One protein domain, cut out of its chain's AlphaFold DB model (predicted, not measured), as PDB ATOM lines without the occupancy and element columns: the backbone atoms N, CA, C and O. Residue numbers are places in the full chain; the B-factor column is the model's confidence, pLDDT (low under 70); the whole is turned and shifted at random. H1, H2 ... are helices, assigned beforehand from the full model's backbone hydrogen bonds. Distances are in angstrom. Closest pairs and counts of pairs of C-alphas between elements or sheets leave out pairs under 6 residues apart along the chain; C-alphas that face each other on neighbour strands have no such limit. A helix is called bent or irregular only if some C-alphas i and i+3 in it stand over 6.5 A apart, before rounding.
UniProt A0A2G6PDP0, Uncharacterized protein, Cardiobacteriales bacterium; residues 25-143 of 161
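What this domain is: This is residues 25 to 143 of the 161 residues of an uncharacterized protein of Cardiobacteriales bacterium (UniProt A0A2G6PDP0). Six helices, H2 to H7, make an elongated, flattened ring, each packing on the next: H2, H3, H6, H7, H5, H4 and back to H2. The short H1 packs on H4 near the middle of the domain. The printed part has 119 residues with seven named helices, H1 to H7 in order, no named strand, and is all helix. It is compact, with a radius of gyration of the C-alphas of 15.3 A, and spans 48 by 30 by 18 A.

How they stand to each other: Begin with H1, residues 25 to 28, and H2, residues 31 to 47, which are close but not clearly touching: the closest C-alphas, of Thr 27 and Thr 33, are 7.2 A apart. H2, with residues 40 to 44 alone, touches H3, residues 56 to 69, at a steep tilt of 61 degrees, opposite ways; the closest C-alphas are those of Ile 40 and Lys 66, 6.7 A. Next look at the hub, H4, residues 71 to 86, which touches three helices. It touches H1, closest at the C-alphas of Thr 27 and Ser 78, 4.4 A apart. It touches residues 31 to 36 of H2 at a shallow tilt of 26 degrees, opposite ways, closest at the C-alphas of Thr 33 and Ala 77, 4.9 A. With H5, residues 88 to 100, it forms a helical hairpin; they touch at 35.1 degrees, only just steep, closest at the C-alphas of Lys 75 and Ala 98, 5.2 A. H6, residues 103 to 115, is apart from H5 but touches H3 at a shallow tilt of 21 degrees, opposite ways; the C-alphas of Gln 57 and Ala 115 are closest, at 4.7 A. H6 and H7, residues 122 to 138, form another helical hairpin at a shallow tilt of 23 degrees, closest at the C-alphas of Ser 106 and Leu 128, 7.4 A; residues 105 to 109 and 124 to 128 alone touch. H7, with residues 135 to 136 alone, touches H5 at a steep tilt of 51 degrees, closest at the C-alphas of Ile 97 and Thr 136, 6.1 A. Every O i to N i+4 pair is within hydrogen-bond range in H2, H3, H4, H6 and H7, 7 of 9 are in H5, and H1 is too short for such a pair.

Where its parts are: Find C-alpha 25 at (181.523, 156.830, 196.041), where H1 begins. H2 runs 24.6 A from C-alpha 31 at (182.534, 168.277, 191.988), H3 19.8 A and H4 22.2 A. H5, 19.0 A long, is irregular: C-alphas 89 and 92 are 7.8 A apart. H6 runs 17.7 A, and H7 runs 24.1 A to C-alpha 138 at (190.405, 145.052, 188.330).

The domain as a whole: The C-alphas of Asp 51 and Thr 142, the two farthest apart, are 48.7 A apart. The printed part has no cut and no long link. Look for low confidence, under 70, at residues 25 to 29; the mean pLDDT of the printed part is 86.9.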
ATOM      1  N   ASP A  25     182.255 155.773 195.341       51.53
ATOM      2  CA  ASP A  25     181.523 156.830 196.041       51.53
ATOM      3  C   ASP A  25     182.189 158.198 195.823       51.53
ATOM      4  O   ASP A  25     181.499 159.182 195.577       51.53
ATOM      5  N   MET A  26     183.528 158.264 195.752       46.19
ATOM      6  CA  MET A  26     184.220 159.506 195.371       46.19
ATOM      7  C   MET A  26     183.940 159.949 193.939       46.19
ATOM      8  O   MET A  26     183.926 161.149 193.668       46.19
ATOM      9  N   THR A  27     183.715 159.000 193.026       50.19
ATOM     10  CA  THR A  27     183.385 159.316 191.630       50.19
ATOM     11  C   THR A  27     181.953 159.815 191.456       50.19
ATOM     12  O   THR A  27     181.659 160.428 190.441       50.19
ATOM     13  N   MET A  28     181.078 159.600 192.444       55.50
ATOM     14  CA  MET A  28     179.693 160.087 192.434       55.50
ATOM     15  C   MET A  28     179.471 161.318 193.325       55.50
ATOM     16  O   MET A  28     178.487 162.037 193.157       55.50
ATOM     17  N   THR A  29     180.385 161.598 194.259       62.75
ATOM     18  CA  THR A  29     180.339 162.778 195.143       62.75
ATOM     19  C   THR A  29     181.370 163.844 194.786       62.75
ATOM     20  O   THR A  29     181.574 164.782 195.558       62.75
ATOM     21  N   GLY A  30     182.085 163.690 193.674       71.75
ATOM     22  CA  GLY A  30     183.029 164.693 193.210       71.75
ATOM     23  C   GLY A  30     182.327 165.910 192.605       71.75
ATOM     24  O   GLY A  30     181.106 165.943 192.422       71.75
ATOM     25  N   LYS A  31     183.094 166.979 192.375       83.38
ATOM     26  CA  LYS A  31     182.534 168.277 191.988       83.38
ATOM     27  C   LYS A  31     181.817 168.201 190.638       83.38
ATOM     28  O   LYS A  31     180.725 168.756 190.527       83.38
ATOM     29  N   ALA A  32     182.411 167.538 189.645       87.25
ATOM     30  CA  ALA A  32     181.829 167.447 188.309       87.25
ATOM     31  C   ALA A  32     180.500 166.683 188.350       87.25
ATOM     32  O   ALA A  32     179.498 167.143 187.800       87.25
ATOM     33  N   THR A  33     180.463 165.566 189.076       85.06
ATOM     34  CA  THR A  33     179.255 164.751 189.213       85.06
ATOM     35  C   THR A  33     178.184 165.480 190.016       85.06
ATOM     36  O   THR A  33     177.026 165.487 189.611       85.06
ATOM     37  N   MET A  34     178.538 166.191 191.092       84.75
ATOM     38  CA  MET A  34     177.582 167.020 191.837       84.75
ATOM     39  C   MET A  34     176.969 168.138 190.981       84.75
ATOM     40  O   MET A  34     175.759 168.356 191.048       84.75
ATOM     41  N   GLU A  35     177.772 168.850 190.184       88.25
ATOM     42  CA  GLU A  35     177.279 169.906 189.286       88.25
ATOM     43  C   GLU A  35     176.338 169.335 188.213       88.25
ATOM     44  O   GLU A  35     175.257 169.887 187.981       88.25
ATOM     45  N   LEU A  36     176.691 168.189 187.623       90.12
ATOM     46  CA  LEU A  36     175.831 167.483 186.673       90.12
ATOM     47  C   LEU A  36     174.518 167.029 187.326       90.12
ATOM     48  O   LEU A  36     173.440 167.281 186.791       90.12
ATOM     49  N   MET A  37     174.580 166.429 188.512       86.38
ATOM     50  CA  MET A  37     173.395 165.969 189.239       86.38
ATOM     51  C   MET A  37     172.466 167.122 189.631       86.38
ATOM     52  O   MET A  37     171.241 166.978 189.589       86.38
ATOM     53  N   GLN A  38     173.016 168.294 189.961       87.69
ATOM     54  CA  GLN A  38     172.224 169.505 190.183       87.69
ATOM     55  C   GLN A  38     171.525 169.970 188.906       87.69
ATOM     56  O   GLN A  38     170.344 170.314 188.968       87.69
ATOM     57  N   LYS A  39     172.218 169.959 187.763       90.81
ATOM     58  CA  LYS A  39     171.630 170.284 186.456       90.81
ATOM     59  C   LYS A  39     170.484 169.325 186.122       90.81
ATOM     60  O   LYS A  39     169.376 169.790 185.875       90.81
ATOM     61  N   ILE A  40     170.714 168.016 186.233       90.19
ATOM     62  CA  ILE A  40     169.697 166.976 186.008       90.19
ATOM     63  C   ILE A  40     168.477 167.196 186.913       90.19
ATOM     64  O   ILE A  40     167.335 167.179 186.456       90.19
ATOM     65  N   THR A  41     168.707 167.468 188.199       87.56
ATOM     66  CA  THR A  41     167.626 167.736 189.159       87.56
ATOM     67  C   THR A  41     166.848 169.003 188.795       87.56
ATOM     68  O   THR A  41     165.626 169.036 188.922       87.56
ATOM     69  N   GLN A  42     167.523 170.064 188.345       88.12
ATOM     70  CA  GLN A  42     166.857 171.295 187.916       88.12
ATOM     71  C   GLN A  42     165.998 171.068 186.673       88.12
ATOM     72  O   GLN A  42     164.844 171.489 186.667       88.12
ATOM     73  N   GLU A  43     166.521 170.368 185.663       90.25
ATOM     74  CA  GLU A  43     165.768 169.997 184.459       90.25
ATOM     75  C   GLU A  43     164.504 169.214 184.834       90.25
ATOM     76  O   GLU A  43     163.388 169.620 184.499       90.25
ATOM     77  N   LEU A  44     164.654 168.181 185.665       89.75
ATOM     78  CA  LEU A  44     163.551 167.386 186.198       89.75
ATOM     79  C   LEU A  44     162.477 168.245 186.891       89.75
ATOM     80  O   LEU A  44     161.282 168.094 186.632       89.75
ATOM     81  N   MET A  45     162.887 169.171 187.760       86.25
ATOM     82  CA  MET A  45     161.967 170.045 188.496       86.25
ATOM     83  C   MET A  45     161.224 171.036 187.591       86.25
ATOM     84  O   MET A  45     160.144 171.493 187.965       86.25
ATOM     85  N   THR A  46     161.771 171.376 186.420       90.50
ATOM     86  CA  THR A  46     161.069 172.211 185.429       90.50
ATOM     87  C   THR A  46     160.048 171.436 184.599       90.50
ATOM     88  O   THR A  46     159.084 172.027 184.115       90.50
ATOM     89  N   GLU A  47     160.231 170.124 184.456       89.50
ATOM     90  CA  GLU A  47     159.356 169.250 183.669       89.50
ATOM     91  C   GLU A  47     158.217 168.642 184.502       89.50
ATOM     92  O   GLU A  47     157.152 168.318 183.968       89.50
ATOM     93  N   ILE A  48     158.418 168.486 185.814       89.38
ATOM     94  CA  ILE A  48     157.447 167.841 186.700       89.38
ATOM     95  C   ILE A  48     156.381 168.826 187.204       89.38
ATOM     96  O   ILE A  48     156.706 169.901 187.714       89.38
ATOM     97  N   PRO A  49     155.087 168.454 187.152       88.56
ATOM     98  CA  PRO A  49     154.028 169.280 187.711       88.56
ATOM     99  C   PRO A  49     154.076 169.286 189.249       88.56
ATOM    100  O   PRO A  49     154.382 168.285 189.899       88.56
ATOM    101  N   ALA A  50     153.761 170.437 189.852       84.25
ATOM    102  CA  ALA A  50     153.953 170.678 191.285       84.25
ATOM    103  C   ALA A  50     153.190 169.701 192.204       84.25
ATOM    104  O   ALA A  50     153.648 169.408 193.306       84.25
ATOM    105  N   ASP A  51     152.047 169.172 191.761       86.44
ATOM    106  CA  ASP A  51     151.242 168.184 192.492       86.44
ATOM    107  C   ASP A  51     151.881 166.784 192.527       86.44
ATOM    108  O   ASP A  51     151.525 165.968 193.377       86.44
ATOM    109  N   LYS A  52     152.851 166.519 191.644       86.25
ATOM    110  CA  LYS A  52     153.622 165.269 191.590       86.25
ATOM    111  C   LYS A  52     154.968 165.343 192.309       86.25
ATOM    112  O   LYS A  52     155.546 164.299 192.588       86.25
ATOM    113  N   MET A  53     155.436 166.533 192.693       81.81
ATOM    114  CA  MET A  53     156.727 166.707 193.381       81.81
ATOM    115  C   MET A  53     156.801 166.023 194.753       81.81
ATOM    116  O   MET A  53     157.890 165.721 195.235       81.81
ATOM    117  N   THR A  54     155.663 165.789 195.412       84.00
ATOM    118  CA  THR A  54     155.615 165.112 196.720       84.00
ATOM    119  C   THR A  54     155.477 163.594 196.619       84.00
ATOM    120  O   THR A  54     155.516 162.912 197.642       84.00
ATOM    121  N   ASP A  55     155.275 163.058 195.416       88.75
ATOM    122  CA  ASP A  55     155.165 161.621 195.174       88.75
ATOM    123  C   ASP A  55     156.572 161.022 195.040       88.75
ATOM    124  O   ASP A  55     157.215 161.120 193.998       88.75
ATOM    125  N   GLN A  56     157.071 160.427 196.125       85.75
ATOM    126  CA  GLN A  56     158.443 159.919 196.187       85.75
ATOM    127  C   GLN A  56     158.721 158.808 195.171       85.75
ATOM    128  O   GLN A  56     159.831 158.745 194.652       85.75
ATOM    129  N   GLN A  57     157.738 157.954 194.867       88.62
ATOM    130  CA  GLN A  57     157.915 156.899 193.866       88.62
ATOM    131  C   GLN A  57     158.037 157.503 192.472       88.62
ATOM    132  O   GLN A  57     158.983 157.191 191.751       88.62
ATOM    133  N   PHE A  58     157.135 158.425 192.133       90.25
ATOM    134  CA  PHE A  58     157.179 159.128 190.855       90.25
ATOM    135  C   PHE A  58     158.479 159.924 190.678       90.25
ATOM    136  O   PHE A  58     159.110 159.859 189.624       90.25
ATOM    137  N   MET A  59     158.907 160.647 191.718       88.69
ATOM    138  CA  MET A  59     160.150 161.420 191.689       88.69
ATOM    139  C   MET A  59     161.384 160.522 191.566       88.69
ATOM    140  O   MET A  59     162.293 160.855 190.812       88.69
ATOM    141  N   ALA A  60     161.422 159.387 192.270       87.69
ATOM    142  CA  ALA A  60     162.527 158.435 192.178       87.69
ATOM    143  C   ALA A  60     162.625 157.816 190.776       87.69
ATOM    144  O   ALA A  60     163.711 157.767 190.207       87.69
ATOM    145  N   GLU A  61     161.497 157.399 190.192       91.38
ATOM    146  CA  GLU A  61     161.448 156.893 188.815       91.38
ATOM    147  C   GLU A  61     161.937 157.937 187.815       91.38
ATOM    148  O   GLU A  61     162.841 157.661 187.032       91.38
ATOM    149  N   LYS A  62     161.403 159.160 187.882       92.31
ATOM    150  CA  LYS A  62     161.776 160.206 186.928       92.31
ATOM    151  C   LYS A  62     163.215 160.686 187.083       92.31
ATOM    152  O   LYS A  62     163.838 161.032 186.084       92.31
ATOM    153  N   MET A  63     163.751 160.680 188.302       89.62
ATOM    154  CA  MET A  63     165.166 160.965 188.517       89.62
ATOM    155  C   MET A  63     166.048 159.903 187.855       89.62
ATOM    156  O   MET A  63     166.993 160.267 187.164       89.62
ATOM    157  N   MET A  64     165.732 158.611 188.008       90.44
ATOM    158  CA  MET A  64     166.524 157.552 187.371       90.44
ATOM    159  C   MET A  64     166.386 157.550 185.846       90.44
ATOM    160  O   MET A  64     167.385 157.335 185.160       90.44
ATOM    161  N   ASP A  65     165.192 157.839 185.312       92.94
ATOM    162  CA  ASP A  65     164.982 158.035 183.871       92.94
ATOM    163  C   ASP A  65     165.946 159.114 183.349       92.94
ATOM    164  O   ASP A  65     166.715 158.875 182.420       92.94
ATOM    165  N   LYS A  66     165.973 160.280 184.009       91.56
ATOM    166  CA  LYS A  66     166.856 161.387 183.632       91.56
ATOM    167  C   LYS A  66     168.333 161.039 183.779       91.56
ATOM    168  O   LYS A  66     169.117 161.309 182.881       91.56
ATOM    169  N   MET A  67     168.738 160.404 184.874       90.31
ATOM    170  CA  MET A  67     170.128 159.964 185.031       90.31
ATOM    171  C   MET A  67     170.545 158.989 183.922       90.31
ATOM    172  O   MET A  67     171.663 159.073 183.426       90.31
ATOM    173  N   SER A  68     169.634 158.117 183.486       91.44
ATOM    174  CA  SER A  68     169.876 157.200 182.370       91.44
ATOM    175  C   SER A  68     169.996 157.936 181.029       91.44
ATOM    176  O   SER A  68     170.845 157.579 180.217       91.44
ATOM    177  N   GLU A  69     169.207 158.995 180.802       94.88
ATOM    178  CA  GLU A  69     169.341 159.878 179.626       94.88
ATOM    179  C   GLU A  69     170.709 160.583 179.581       94.88
ATOM    180  O   GLU A  69     171.262 160.786 178.501       94.88
ATOM    181  N   HIS A  70     171.273 160.908 180.747       94.06
ATOM    182  CA  HIS A  70     172.564 161.587 180.897       94.06
ATOM    183  C   HIS A  70     173.725 160.637 181.238       94.06
ATOM    184  O   HIS A  70     174.767 161.084 181.718       94.06
ATOM    185  N   ILE A  71     173.586 159.328 180.998       92.81
ATOM    186  CA  ILE A  71     174.557 158.332 181.473       92.81
ATOM    187  C   ILE A  71     175.987 158.576 180.969       92.81
ATOM    188  O   ILE A  71     176.947 158.386 181.716       92.81
ATOM    189  N   ASP A  72     176.149 159.037 179.730       95.00
ATOM    190  CA  ASP A  72     177.471 159.325 179.169       95.00
ATOM    191  C   ASP A  72     178.112 160.558 179.834       95.00
ATOM    192  O   ASP A  72     179.301 160.527 180.158       95.00
ATOM    193  N   GLU A  73     177.323 161.600 180.129       94.62
ATOM    194  CA  GLU A  73     177.780 162.760 180.913       94.62
ATOM    195  C   GLU A  73     178.162 162.332 182.339       94.62
ATOM    196  O   GLU A  73     179.163 162.804 182.879       94.62
ATOM    197  N   ILE A  74     177.408 161.405 182.943       91.50
ATOM    198  CA  ILE A  74     177.705 160.867 184.278       91.50
ATOM    199  C   ILE A  74     179.039 160.124 184.266       91.50
ATOM    200  O   ILE A  74     179.876 160.371 185.129       91.50
ATOM    201  N   LYS A  75     179.286 159.261 183.277       92.44
ATOM    202  CA  LYS A  75     180.571 158.555 183.141       92.44
ATOM    203  C   LYS A  75     181.744 159.520 182.994       92.44
ATOM    204  O   LYS A  75     182.781 159.330 183.634       92.44
ATOM    205  N   GLU A  76     181.590 160.562 182.180       94.00
ATOM    206  CA  GLU A  76     182.622 161.585 181.994       94.00
ATOM    207  C   GLU A  76     182.889 162.367 183.289       94.00
ATOM    208  O   GLU A  76     184.049 162.567 183.672       94.00
ATOM    209  N   ALA A  77     181.830 162.760 183.996       90.00
ATOM    210  CA  ALA A  77     181.930 163.441 185.280       90.00
ATOM    211  C   ALA A  77     182.609 162.553 186.336       90.00
ATOM    212  O   ALA A  77     183.572 162.986 186.971       90.00
ATOM    213  N   SER A  78     182.209 161.282 186.435       88.00
ATOM    214  CA  SER A  78     182.819 160.299 187.333       88.00
ATOM    215  C   SER A  78     184.297 160.070 187.032       88.00
ATOM    216  O   SER A  78     185.114 159.997 187.954       88.00
ATOM    217  N   LYS A  79     184.679 160.008 185.751       91.31
ATOM    218  CA  LYS A  79     186.086 159.933 185.344       91.31
ATOM    219  C   LYS A  79     186.852 161.185 185.767       91.31
ATOM    220  O   LYS A  79     187.945 161.064 186.317       91.31
ATOM    221  N   THR A  80     186.291 162.367 185.517       89.75
ATOM    222  CA  THR A  80     186.900 163.657 185.877       89.75
ATOM    223  C   THR A  80     187.147 163.746 187.380       89.75
ATOM    224  O   THR A  80     188.245 164.090 187.815       89.75
ATOM    225  N   ASP A  81     186.151 163.366 188.176       86.44
ATOM    226  CA  ASP A  81     186.246 163.356 189.631       86.44
ATOM    227  C   ASP A  81     187.258 162.320 190.136       86.44
ATOM    228  O   ASP A  81     188.068 162.618 191.014       86.44
ATOM    229  N   CYS A  82     187.286 161.127 189.537       88.69
ATOM    230  CA  CYS A  82     188.287 160.108 189.841       88.69
ATOM    231  C   CYS A  82     189.716 160.619 189.598       88.69
ATOM    232  O   CYS A  82     190.577 160.490 190.471       88.69
ATOM    233  N   VAL A  83     189.971 161.248 188.447       90.31
ATOM    234  CA  VAL A  83     191.287 161.819 188.115       90.31
ATOM    235  C   VAL A  83     191.653 162.953 189.069       90.31
ATOM    236  O   VAL A  83     192.799 163.044 189.504       90.31
ATOM    237  N   ALA A  84     190.692 163.782 189.475       86.62
ATOM    238  CA  ALA A  84     190.937 164.836 190.457       86.62
ATOM    239  C   ALA A  84     191.359 164.287 191.835       86.62
ATOM    240  O   ALA A  84     192.104 164.948 192.563       86.62
ATOM    241  N   VAL A  85     190.896 163.088 192.200       82.12
ATOM    242  CA  VAL A  85     191.250 162.422 193.462       82.12
ATOM    243  C   VAL A  85     192.593 161.705 193.372       82.12
ATOM    244  O   VAL A  85     193.410 161.834 194.286       82.12
ATOM    245  N   TYR A  86     192.798 160.937 192.304       83.56
ATOM    246  CA  TYR A  86     193.896 159.977 192.195       83.56
ATOM    247  C   TYR A  86     195.038 160.410 191.273       83.56
ATOM    248  O   TYR A  86     196.044 159.714 191.215       83.56
ATOM    249  N   GLY A  87     194.894 161.540 190.580       86.88
ATOM    250  CA  GLY A  87     195.897 162.087 189.673       86.88
ATOM    251  C   GLY A  87     195.730 161.653 188.212       86.88
ATOM    252  O   GLY A  87     195.082 160.656 187.884       86.88
ATOM    253  N   GLU A  88     196.342 162.430 187.315       92.88
ATOM    254  CA  GLU A  88     196.351 162.201 185.859       92.88
ATOM    255  C   GLU A  88     197.011 160.867 185.482       92.88
ATOM    256  O   GLU A  88     196.635 160.225 184.504       92.88
ATOM    257  N   GLU A  89     197.955 160.385 186.288       93.75
ATOM    258  CA  GLU A  89     198.593 159.080 186.120       93.75
ATOM    259  C   GLU A  89     197.615 157.903 186.260       93.75
ATOM    260  O   GLU A  89     197.924 156.792 185.823       93.75
ATOM    261  N   LYS A  90     196.431 158.137 186.843       92.25
ATOM    262  CA  LYS A  90     195.349 157.156 186.971       92.25
ATOM    263  C   LYS A  90     194.222 157.364 185.960       92.25
ATOM    264  O   LYS A  90     193.206 156.682 186.065       92.25
ATOM    265  N   ALA A  91     194.382 158.223 184.951       93.62
ATOM    266  CA  ALA A  91     193.330 158.514 183.971       93.62
ATOM    267  C   ALA A  91     192.764 157.268 183.263       93.62
ATOM    268  O   ALA A  91     191.545 157.159 183.112       93.62
ATOM    269  N   ASP A  92     193.615 156.310 182.888       95.56
ATOM    270  CA  ASP A  92     193.180 155.053 182.260       95.56
ATOM    271  C   ASP A  92     192.438 154.140 183.247       95.56
ATOM    272  O   ASP A  92     191.423 153.530 182.905       95.56
ATOM    273  N   ALA A  93     192.899 154.086 184.499       92.75
ATOM    274  CA  ALA A  93     192.245 153.328 185.561       92.75
ATOM    275  C   ALA A  93     190.871 153.930 185.908       92.75
ATOM    276  O   ALA A  93     189.890 153.205 186.063       92.75
ATOM    277  N   CYS A  94     190.771 155.261 185.947       92.12
ATOM    278  CA  CYS A  94     189.523 155.995 186.139       92.12
ATOM    279  C   CYS A  94     188.544 155.811 184.973       92.12
ATOM    280  O   CYS A  94     187.350 155.634 185.207       92.12
ATOM    281  N   ALA A  95     189.032 155.799 183.728       92.69
ATOM    282  CA  ALA A  95     188.208 155.464 182.567       92.69
ATOM    283  C   ALA A  95     187.675 154.026 182.662       92.69
ATOM    284  O   ALA A  95     186.483 153.800 182.483       92.69
ATOM    285  N   CYS A  96     188.527 153.068 183.042       94.00
ATOM    286  CA  CYS A  96     188.112 151.684 183.262       94.00
ATOM    287  C   CYS A  96     187.011 151.560 184.324       94.00
ATOM    288  O   CYS A  96     186.057 150.808 184.119       94.00
ATOM    289  N   ILE A  97     187.110 152.297 185.438       91.00
ATOM    290  CA  ILE A  97     186.060 152.312 186.466       91.00
ATOM    291  C   ILE A  97     184.764 152.870 185.883       91.00
ATOM    292  O   ILE A  97     183.726 152.228 186.028       91.00
ATOM    293  N   ALA A  98     184.815 154.019 185.205       90.75
ATOM    294  CA  ALA A  98     183.637 154.623 184.588       90.75
ATOM    295  C   ALA A  98     182.990 153.705 183.534       90.75
ATOM    296  O   ALA A  98     181.777 153.697 183.388       90.75
ATOM    297  N   ASP A  99     183.757 152.872 182.833       91.75
ATOM    298  CA  ASP A  99     183.192 151.944 181.848       91.75
ATOM    299  C   ASP A  99     182.619 150.664 182.473       91.75
ATOM    300  O   ASP A  99     181.636 150.116 181.971       91.75
ATOM    301  N   LYS A 100     183.233 150.160 183.553       91.44
ATOM    302  CA  LYS A 100     182.840 148.898 184.207       91.44
ATOM    303  C   LYS A 100     181.846 149.063 185.352       91.44
ATOM    304  O   LYS A 100     181.338 148.057 185.849       91.44
ATOM    305  N   THR A 101     181.604 150.288 185.805       87.50
ATOM    306  CA  THR A 101     180.623 150.551 186.860       87.50
ATOM    307  C   THR A 101     179.235 150.147 186.380       87.50
ATOM    308  O   THR A 101     178.806 150.501 185.282       87.50
ATOM    309  N   ASP A 102     178.529 149.389 187.216       88.19
ATOM    310  CA  ASP A 102     177.154 148.980 186.957       88.19
ATOM    311  C   ASP A 102     176.206 150.096 187.410       88.19
ATOM    312  O   ASP A 102     175.720 150.127 188.546       88.19
ATOM    313  N   TYR A 103     176.037 151.087 186.535       87.38
ATOM    314  CA  TYR A 103     175.191 152.244 186.812       87.38
ATOM    315  C   TYR A 103     173.729 151.851 186.963       87.38
ATOM    316  O   TYR A 103     173.067 152.407 187.828       87.38
ATOM    317  N   ASP A 104     173.247 150.863 186.207       89.00
ATOM    318  CA  ASP A 104     171.866 150.390 186.311       89.00
ATOM    319  C   ASP A 104     171.592 149.821 187.711       89.00
ATOM    320  O   ASP A 104     170.612 150.195 188.357       89.00
ATOM    321  N   GLU A 105     172.489 148.976 188.232       88.69
ATOM    322  CA  GLU A 105     172.371 148.443 189.595       88.69
ATOM    323  C   GLU A 105     172.481 149.551 190.658       88.69
ATOM    324  O   GLU A 105     171.706 149.581 191.621       88.69
ATOM    325  N   SER A 106     173.396 150.502 190.457       86.12
ATOM    326  CA  SER A 106     173.582 151.655 191.352       86.12
ATOM    327  C   SER A 106     172.353 152.571 191.374       86.12
ATOM    328  O   SER A 106     171.925 153.033 192.437       86.12
ATOM    329  N   PHE A 107     171.748 152.813 190.213       88.50
ATOM    330  CA  PHE A 107     170.549 153.630 190.048       88.50
ATOM    331  C   PHE A 107     169.328 152.926 190.629       88.50
ATOM    332  O   PHE A 107     168.567 153.548 191.363       88.50
ATOM    333  N   GLU A 108     169.163 151.621 190.423       90.19
ATOM    334  CA  GLU A 108     168.065 150.866 191.037       90.19
ATOM    335  C   GLU A 108     168.148 150.855 192.570       90.19
ATOM    336  O   GLU A 108     167.128 150.993 193.254       90.19
ATOM    337  N   LEU A 109     169.351 150.756 193.143       86.94
ATOM    338  CA  LEU A 109     169.523 150.877 194.590       86.94
ATOM    339  C   LEU A 109     169.197 152.296 195.083       86.94
ATOM    340  O   LEU A 109     168.453 152.459 196.056       86.94
ATOM    341  N   THR A 110     169.679 153.313 194.366       85.88
ATOM    342  CA  THR A 110     169.389 154.730 194.645       85.88
ATOM    343  C   THR A 110     167.887 155.007 194.577       85.88
ATOM    344  O   THR A 110     167.319 155.634 195.471       85.88
ATOM    345  N   LYS A 111     167.197 154.464 193.573       87.62
ATOM    346  CA  LYS A 111     165.745 154.550 193.398       87.62
ATOM    347  C   LYS A 111     164.993 153.974 194.585       87.62
ATOM    348  O   LYS A 111     164.089 154.630 195.099       87.62
ATOM    349  N   LYS A 112     165.359 152.766 195.038       87.94
ATOM    350  CA  LYS A 112     164.748 152.135 196.221       87.94
ATOM    351  C   LYS A 112     164.918 153.019 197.454       87.94
ATOM    352  O   LYS A 112     163.948 153.243 198.176       87.94
ATOM    353  N   GLN A 113     166.115 153.570 197.650       85.25
ATOM    354  CA  GLN A 113     166.402 154.468 198.765       85.25
ATOM    355  C   GLN A 113     165.592 155.771 198.686       85.25
ATOM    356  O   GLN A 113     165.021 156.199 199.686       85.25
ATOM    357  N   MET A 114     165.487 156.388 197.507       82.75
ATOM    358  CA  MET A 114     164.695 157.607 197.302       82.75
ATOM    359  C   MET A 114     163.193 157.365 197.498       82.75
ATOM    360  O   MET A 114     162.508 158.175 198.127       82.75
ATOM    361  N   ALA A 115     162.681 156.249 196.975       87.31
ATOM    362  CA  ALA A 115     161.273 155.879 197.066       87.31
ATOM    363  C   ALA A 115     160.869 155.465 198.490       87.31
ATOM    364  O   ALA A 115     159.728 155.693 198.893       87.31
ATOM    365  N   ASN A 116     161.786 154.862 199.257       85.88
ATOM    366  CA  ASN A 116     161.571 154.487 200.651       85.88
ATOM    367  C   ASN A 116     162.848 154.672 201.499       85.88
ATOM    368  O   ASN A 116     163.576 153.707 201.744       85.88
ATOM    369  N   PRO A 117     163.073 155.875 202.057       77.94
ATOM    370  CA  PRO A 117     164.274 156.180 202.842       77.94
ATOM    371  C   PRO A 117     164.412 155.379 204.142       77.94
ATOM    372  O   PRO A 117     165.465 155.395 204.771       77.94
ATOM    373  N   THR A 118     163.338 154.717 204.583       83.69
ATOM    374  CA  THR A 118     163.326 153.893 205.804       83.69
ATOM    375  C   THR A 118     163.569 152.412 205.531       83.69
ATOM    376  O   THR A 118     163.664 151.628 206.475       83.69
ATOM    377  N   GLN A 119     163.642 152.014 204.258       84.81
ATOM    378  CA  GLN A 119     163.945 150.643 203.882       84.81
ATOM    379  C   GLN A 119     165.382 150.303 204.278       84.81
ATOM    380  O   GLN A 119     166.317 151.028 203.949       84.81
ATOM    381  N   ASP A 120     165.559 149.164 204.945       85.69
ATOM    382  CA  ASP A 120     166.890 148.612 205.159       85.69
ATOM    383  C   ASP A 120     167.415 148.036 203.838       85.69
ATOM    384  O   ASP A 120     166.916 147.029 203.334       85.69
ATOM    385  N   LEU A 121     168.401 148.727 203.273       82.88
ATOM    386  CA  LEU A 121     169.114 148.356 202.053       82.88
ATOM    387  C   LEU A 121     170.592 148.046 202.348       82.88
ATOM    388  O   LEU A 121     171.406 147.992 201.432       82.88
ATOM    389  N   SER A 122     170.962 147.844 203.618       82.38
ATOM    390  CA  SER A 122     172.363 147.694 204.043       82.38
ATOM    391  C   SER A 122     173.082 146.518 203.376       82.38
ATOM    392  O   SER A 122     174.248 146.640 203.000       82.38
ATOM    393  N   ALA A 123     172.395 145.387 203.193       86.25
ATOM    394  CA  ALA A 123     172.946 144.224 202.502       86.25
ATOM    395  C   ALA A 123     173.196 144.504 201.010       86.25
ATOM    396  O   ALA A 123     174.259 144.151 200.501       86.25
ATOM    397  N   ASP A 124     172.254 145.177 200.344       84.88
ATOM    398  CA  ASP A 124     172.365 145.555 198.932       84.88
ATOM    399  C   ASP A 124     173.497 146.582 198.736       84.88
ATOM    400  O   ASP A 124     174.335 146.415 197.853       84.88
ATOM    401  N   MET A 125     173.589 147.591 199.615       81.00
ATOM    402  CA  MET A 125     174.689 148.567 199.614       81.00
ATOM    403  C   MET A 125     176.045 147.888 199.802       81.00
ATOM    404  O   MET A 125     176.994 148.195 199.087       81.00
ATOM    405  N   LYS A 126     176.143 146.931 200.733       84.06
ATOM    406  CA  LYS A 126     177.384 146.187 200.964       84.06
ATOM    407  C   LYS A 126     177.781 145.357 199.741       84.06
ATOM    408  O   LYS A 126     178.952 145.351 199.376       84.06
ATOM    409  N   ALA A 127     176.832 144.675 199.106       86.56
ATOM    410  CA  ALA A 127     177.103 143.894 197.901       86.56
ATOM    411  C   ALA A 127     177.576 144.787 196.741       86.56
ATOM    412  O   ALA A 127     178.558 144.457 196.068       86.56
ATOM    413  N   LEU A 128     176.930 145.942 196.553       84.31
ATOM    414  CA  LEU A 128     177.341 146.933 195.560       84.31
ATOM    415  C   LEU A 128     178.750 147.462 195.859       84.31
ATOM    416  O   LEU A 128     179.581 147.533 194.959       84.31
ATOM    417  N   GLN A 129     179.058 147.734 197.130       81.94
ATOM    418  CA  GLN A 129     180.382 148.176 197.567       81.94
ATOM    419  C   GLN A 129     181.472 147.117 197.318       81.94
ATOM    420  O   GLN A 129     182.565 147.432 196.851       81.94
ATOM    421  N   GLU A 130     181.200 145.841 197.585       85.75
ATOM    422  CA  GLU A 130     182.156 144.761 197.307       85.75
ATOM    423  C   GLU A 130     182.426 144.628 195.796       85.75
ATOM    424  O   GLU A 130     183.572 144.433 195.372       85.75
ATOM    425  N   LYS A 131     181.391 144.799 194.963       87.06
ATOM    426  CA  LYS A 131     181.516 144.838 193.497       87.06
ATOM    427  C   LYS A 131     182.296 146.072 193.027       87.06
ATOM    428  O   LYS A 131     183.137 145.953 192.130       87.06
ATOM    429  N   ALA A 132     182.067 147.220 193.658       85.12
ATOM    430  CA  ALA A 132     182.766 148.476 193.415       85.12
ATOM    431  C   ALA A 132     184.273 148.358 193.642       85.12
ATOM    432  O   ALA A 132     185.093 148.706 192.787       85.12
ATOM    433  N   GLU A 133     184.645 147.822 194.801       85.81
ATOM    434  CA  GLU A 133     186.037 147.634 195.199       85.81
ATOM    435  C   GLU A 133     186.734 146.625 194.296       85.81
ATOM    436  O   GLU A 133     187.831 146.893 193.806       85.81
ATOM    437  N   LYS A 134     186.063 145.513 193.977       89.00
ATOM    438  CA  LYS A 134     186.577 144.552 193.001       89.00
ATOM    439  C   LYS A 134     186.821 145.197 191.638       89.00
ATOM    440  O   LYS A 134     187.881 144.996 191.057       89.00
ATOM    441  N   THR A 135     185.876 145.995 191.147       89.06
ATOM    442  CA  THR A 135     186.017 146.712 189.869       89.06
ATOM    443  C   THR A 135     187.200 147.675 189.901       89.06
ATOM    444  O   THR A 135     187.974 147.741 188.951       89.06
ATOM    445  N   THR A 136     187.376 148.379 191.018       86.44
ATOM    446  CA  THR A 136     188.483 149.318 191.235       86.44
ATOM    447  C   THR A 136     189.836 148.595 191.189       86.44
ATOM    448  O   THR A 136     190.737 149.024 190.466       86.44
ATOM    449  N   LEU A 137     189.960 147.449 191.869       90.44
ATOM    450  CA  LEU A 137     191.146 146.585 191.802       90.44
ATOM    451  C   LEU A 137     191.392 146.051 190.380       90.44
ATOM    452  O   LEU A 137     192.508 146.138 189.866       90.44
ATOM    453  N   ASP A 138     190.345 145.562 189.708       93.62
ATOM    454  CA  ASP A 138     190.405 145.052 188.330       93.62
ATOM    455  C   ASP A 138     190.779 146.142 187.303       93.62
ATOM    456  O   ASP A 138     191.176 145.828 186.178       93.62
ATOM    457  N   CYS A 139     190.640 147.417 187.673       93.06
ATOM    458  CA  CYS A 139     191.030 148.579 186.878       93.06
ATOM    459  C   CYS A 139     192.431 149.117 187.212       93.06
ATOM    460  O   CYS A 139     192.840 150.129 186.648       93.06
ATOM    461  N   GLY A 140     193.197 148.430 188.065       91.19
ATOM    462  CA  GLY A 140     194.613 148.731 188.299       91.19
ATOM    463  C   GLY A 140     194.895 149.638 189.497       91.19
ATOM    464  O   GLY A 140     196.016 150.133 189.636       91.19
ATOM    465  N   PHE A 141     193.910 149.844 190.370       88.38
ATOM    466  CA  PHE A 141     194.156 150.396 191.697       88.38
ATOM    467  C   PHE A 141     194.644 149.308 192.650       88.38
ATOM    468  O   PHE A 141     194.303 148.132 192.532       88.38
ATOM    469  N   THR A 142     195.446 149.711 193.623       90.81
ATOM    470  CA  THR A 142     195.890 148.860 194.724       90.81
ATOM    471  C   THR A 142     194.930 148.964 195.906       90.81
ATOM    472  O   THR A 142     194.219 149.956 196.068       90.81
ATOM    473  N   GLN A 143     194.946 147.957 196.782       87.38
ATOM    474  CA  GLN A 143     194.179 148.017 198.027       87.38
ATOM    475  C   GLN A 143     194.605 149.206 198.903       87.38
ATOM    476  O   GLN A 143     193.760 149.835 199.524       87.38
TER     477      GLN A 143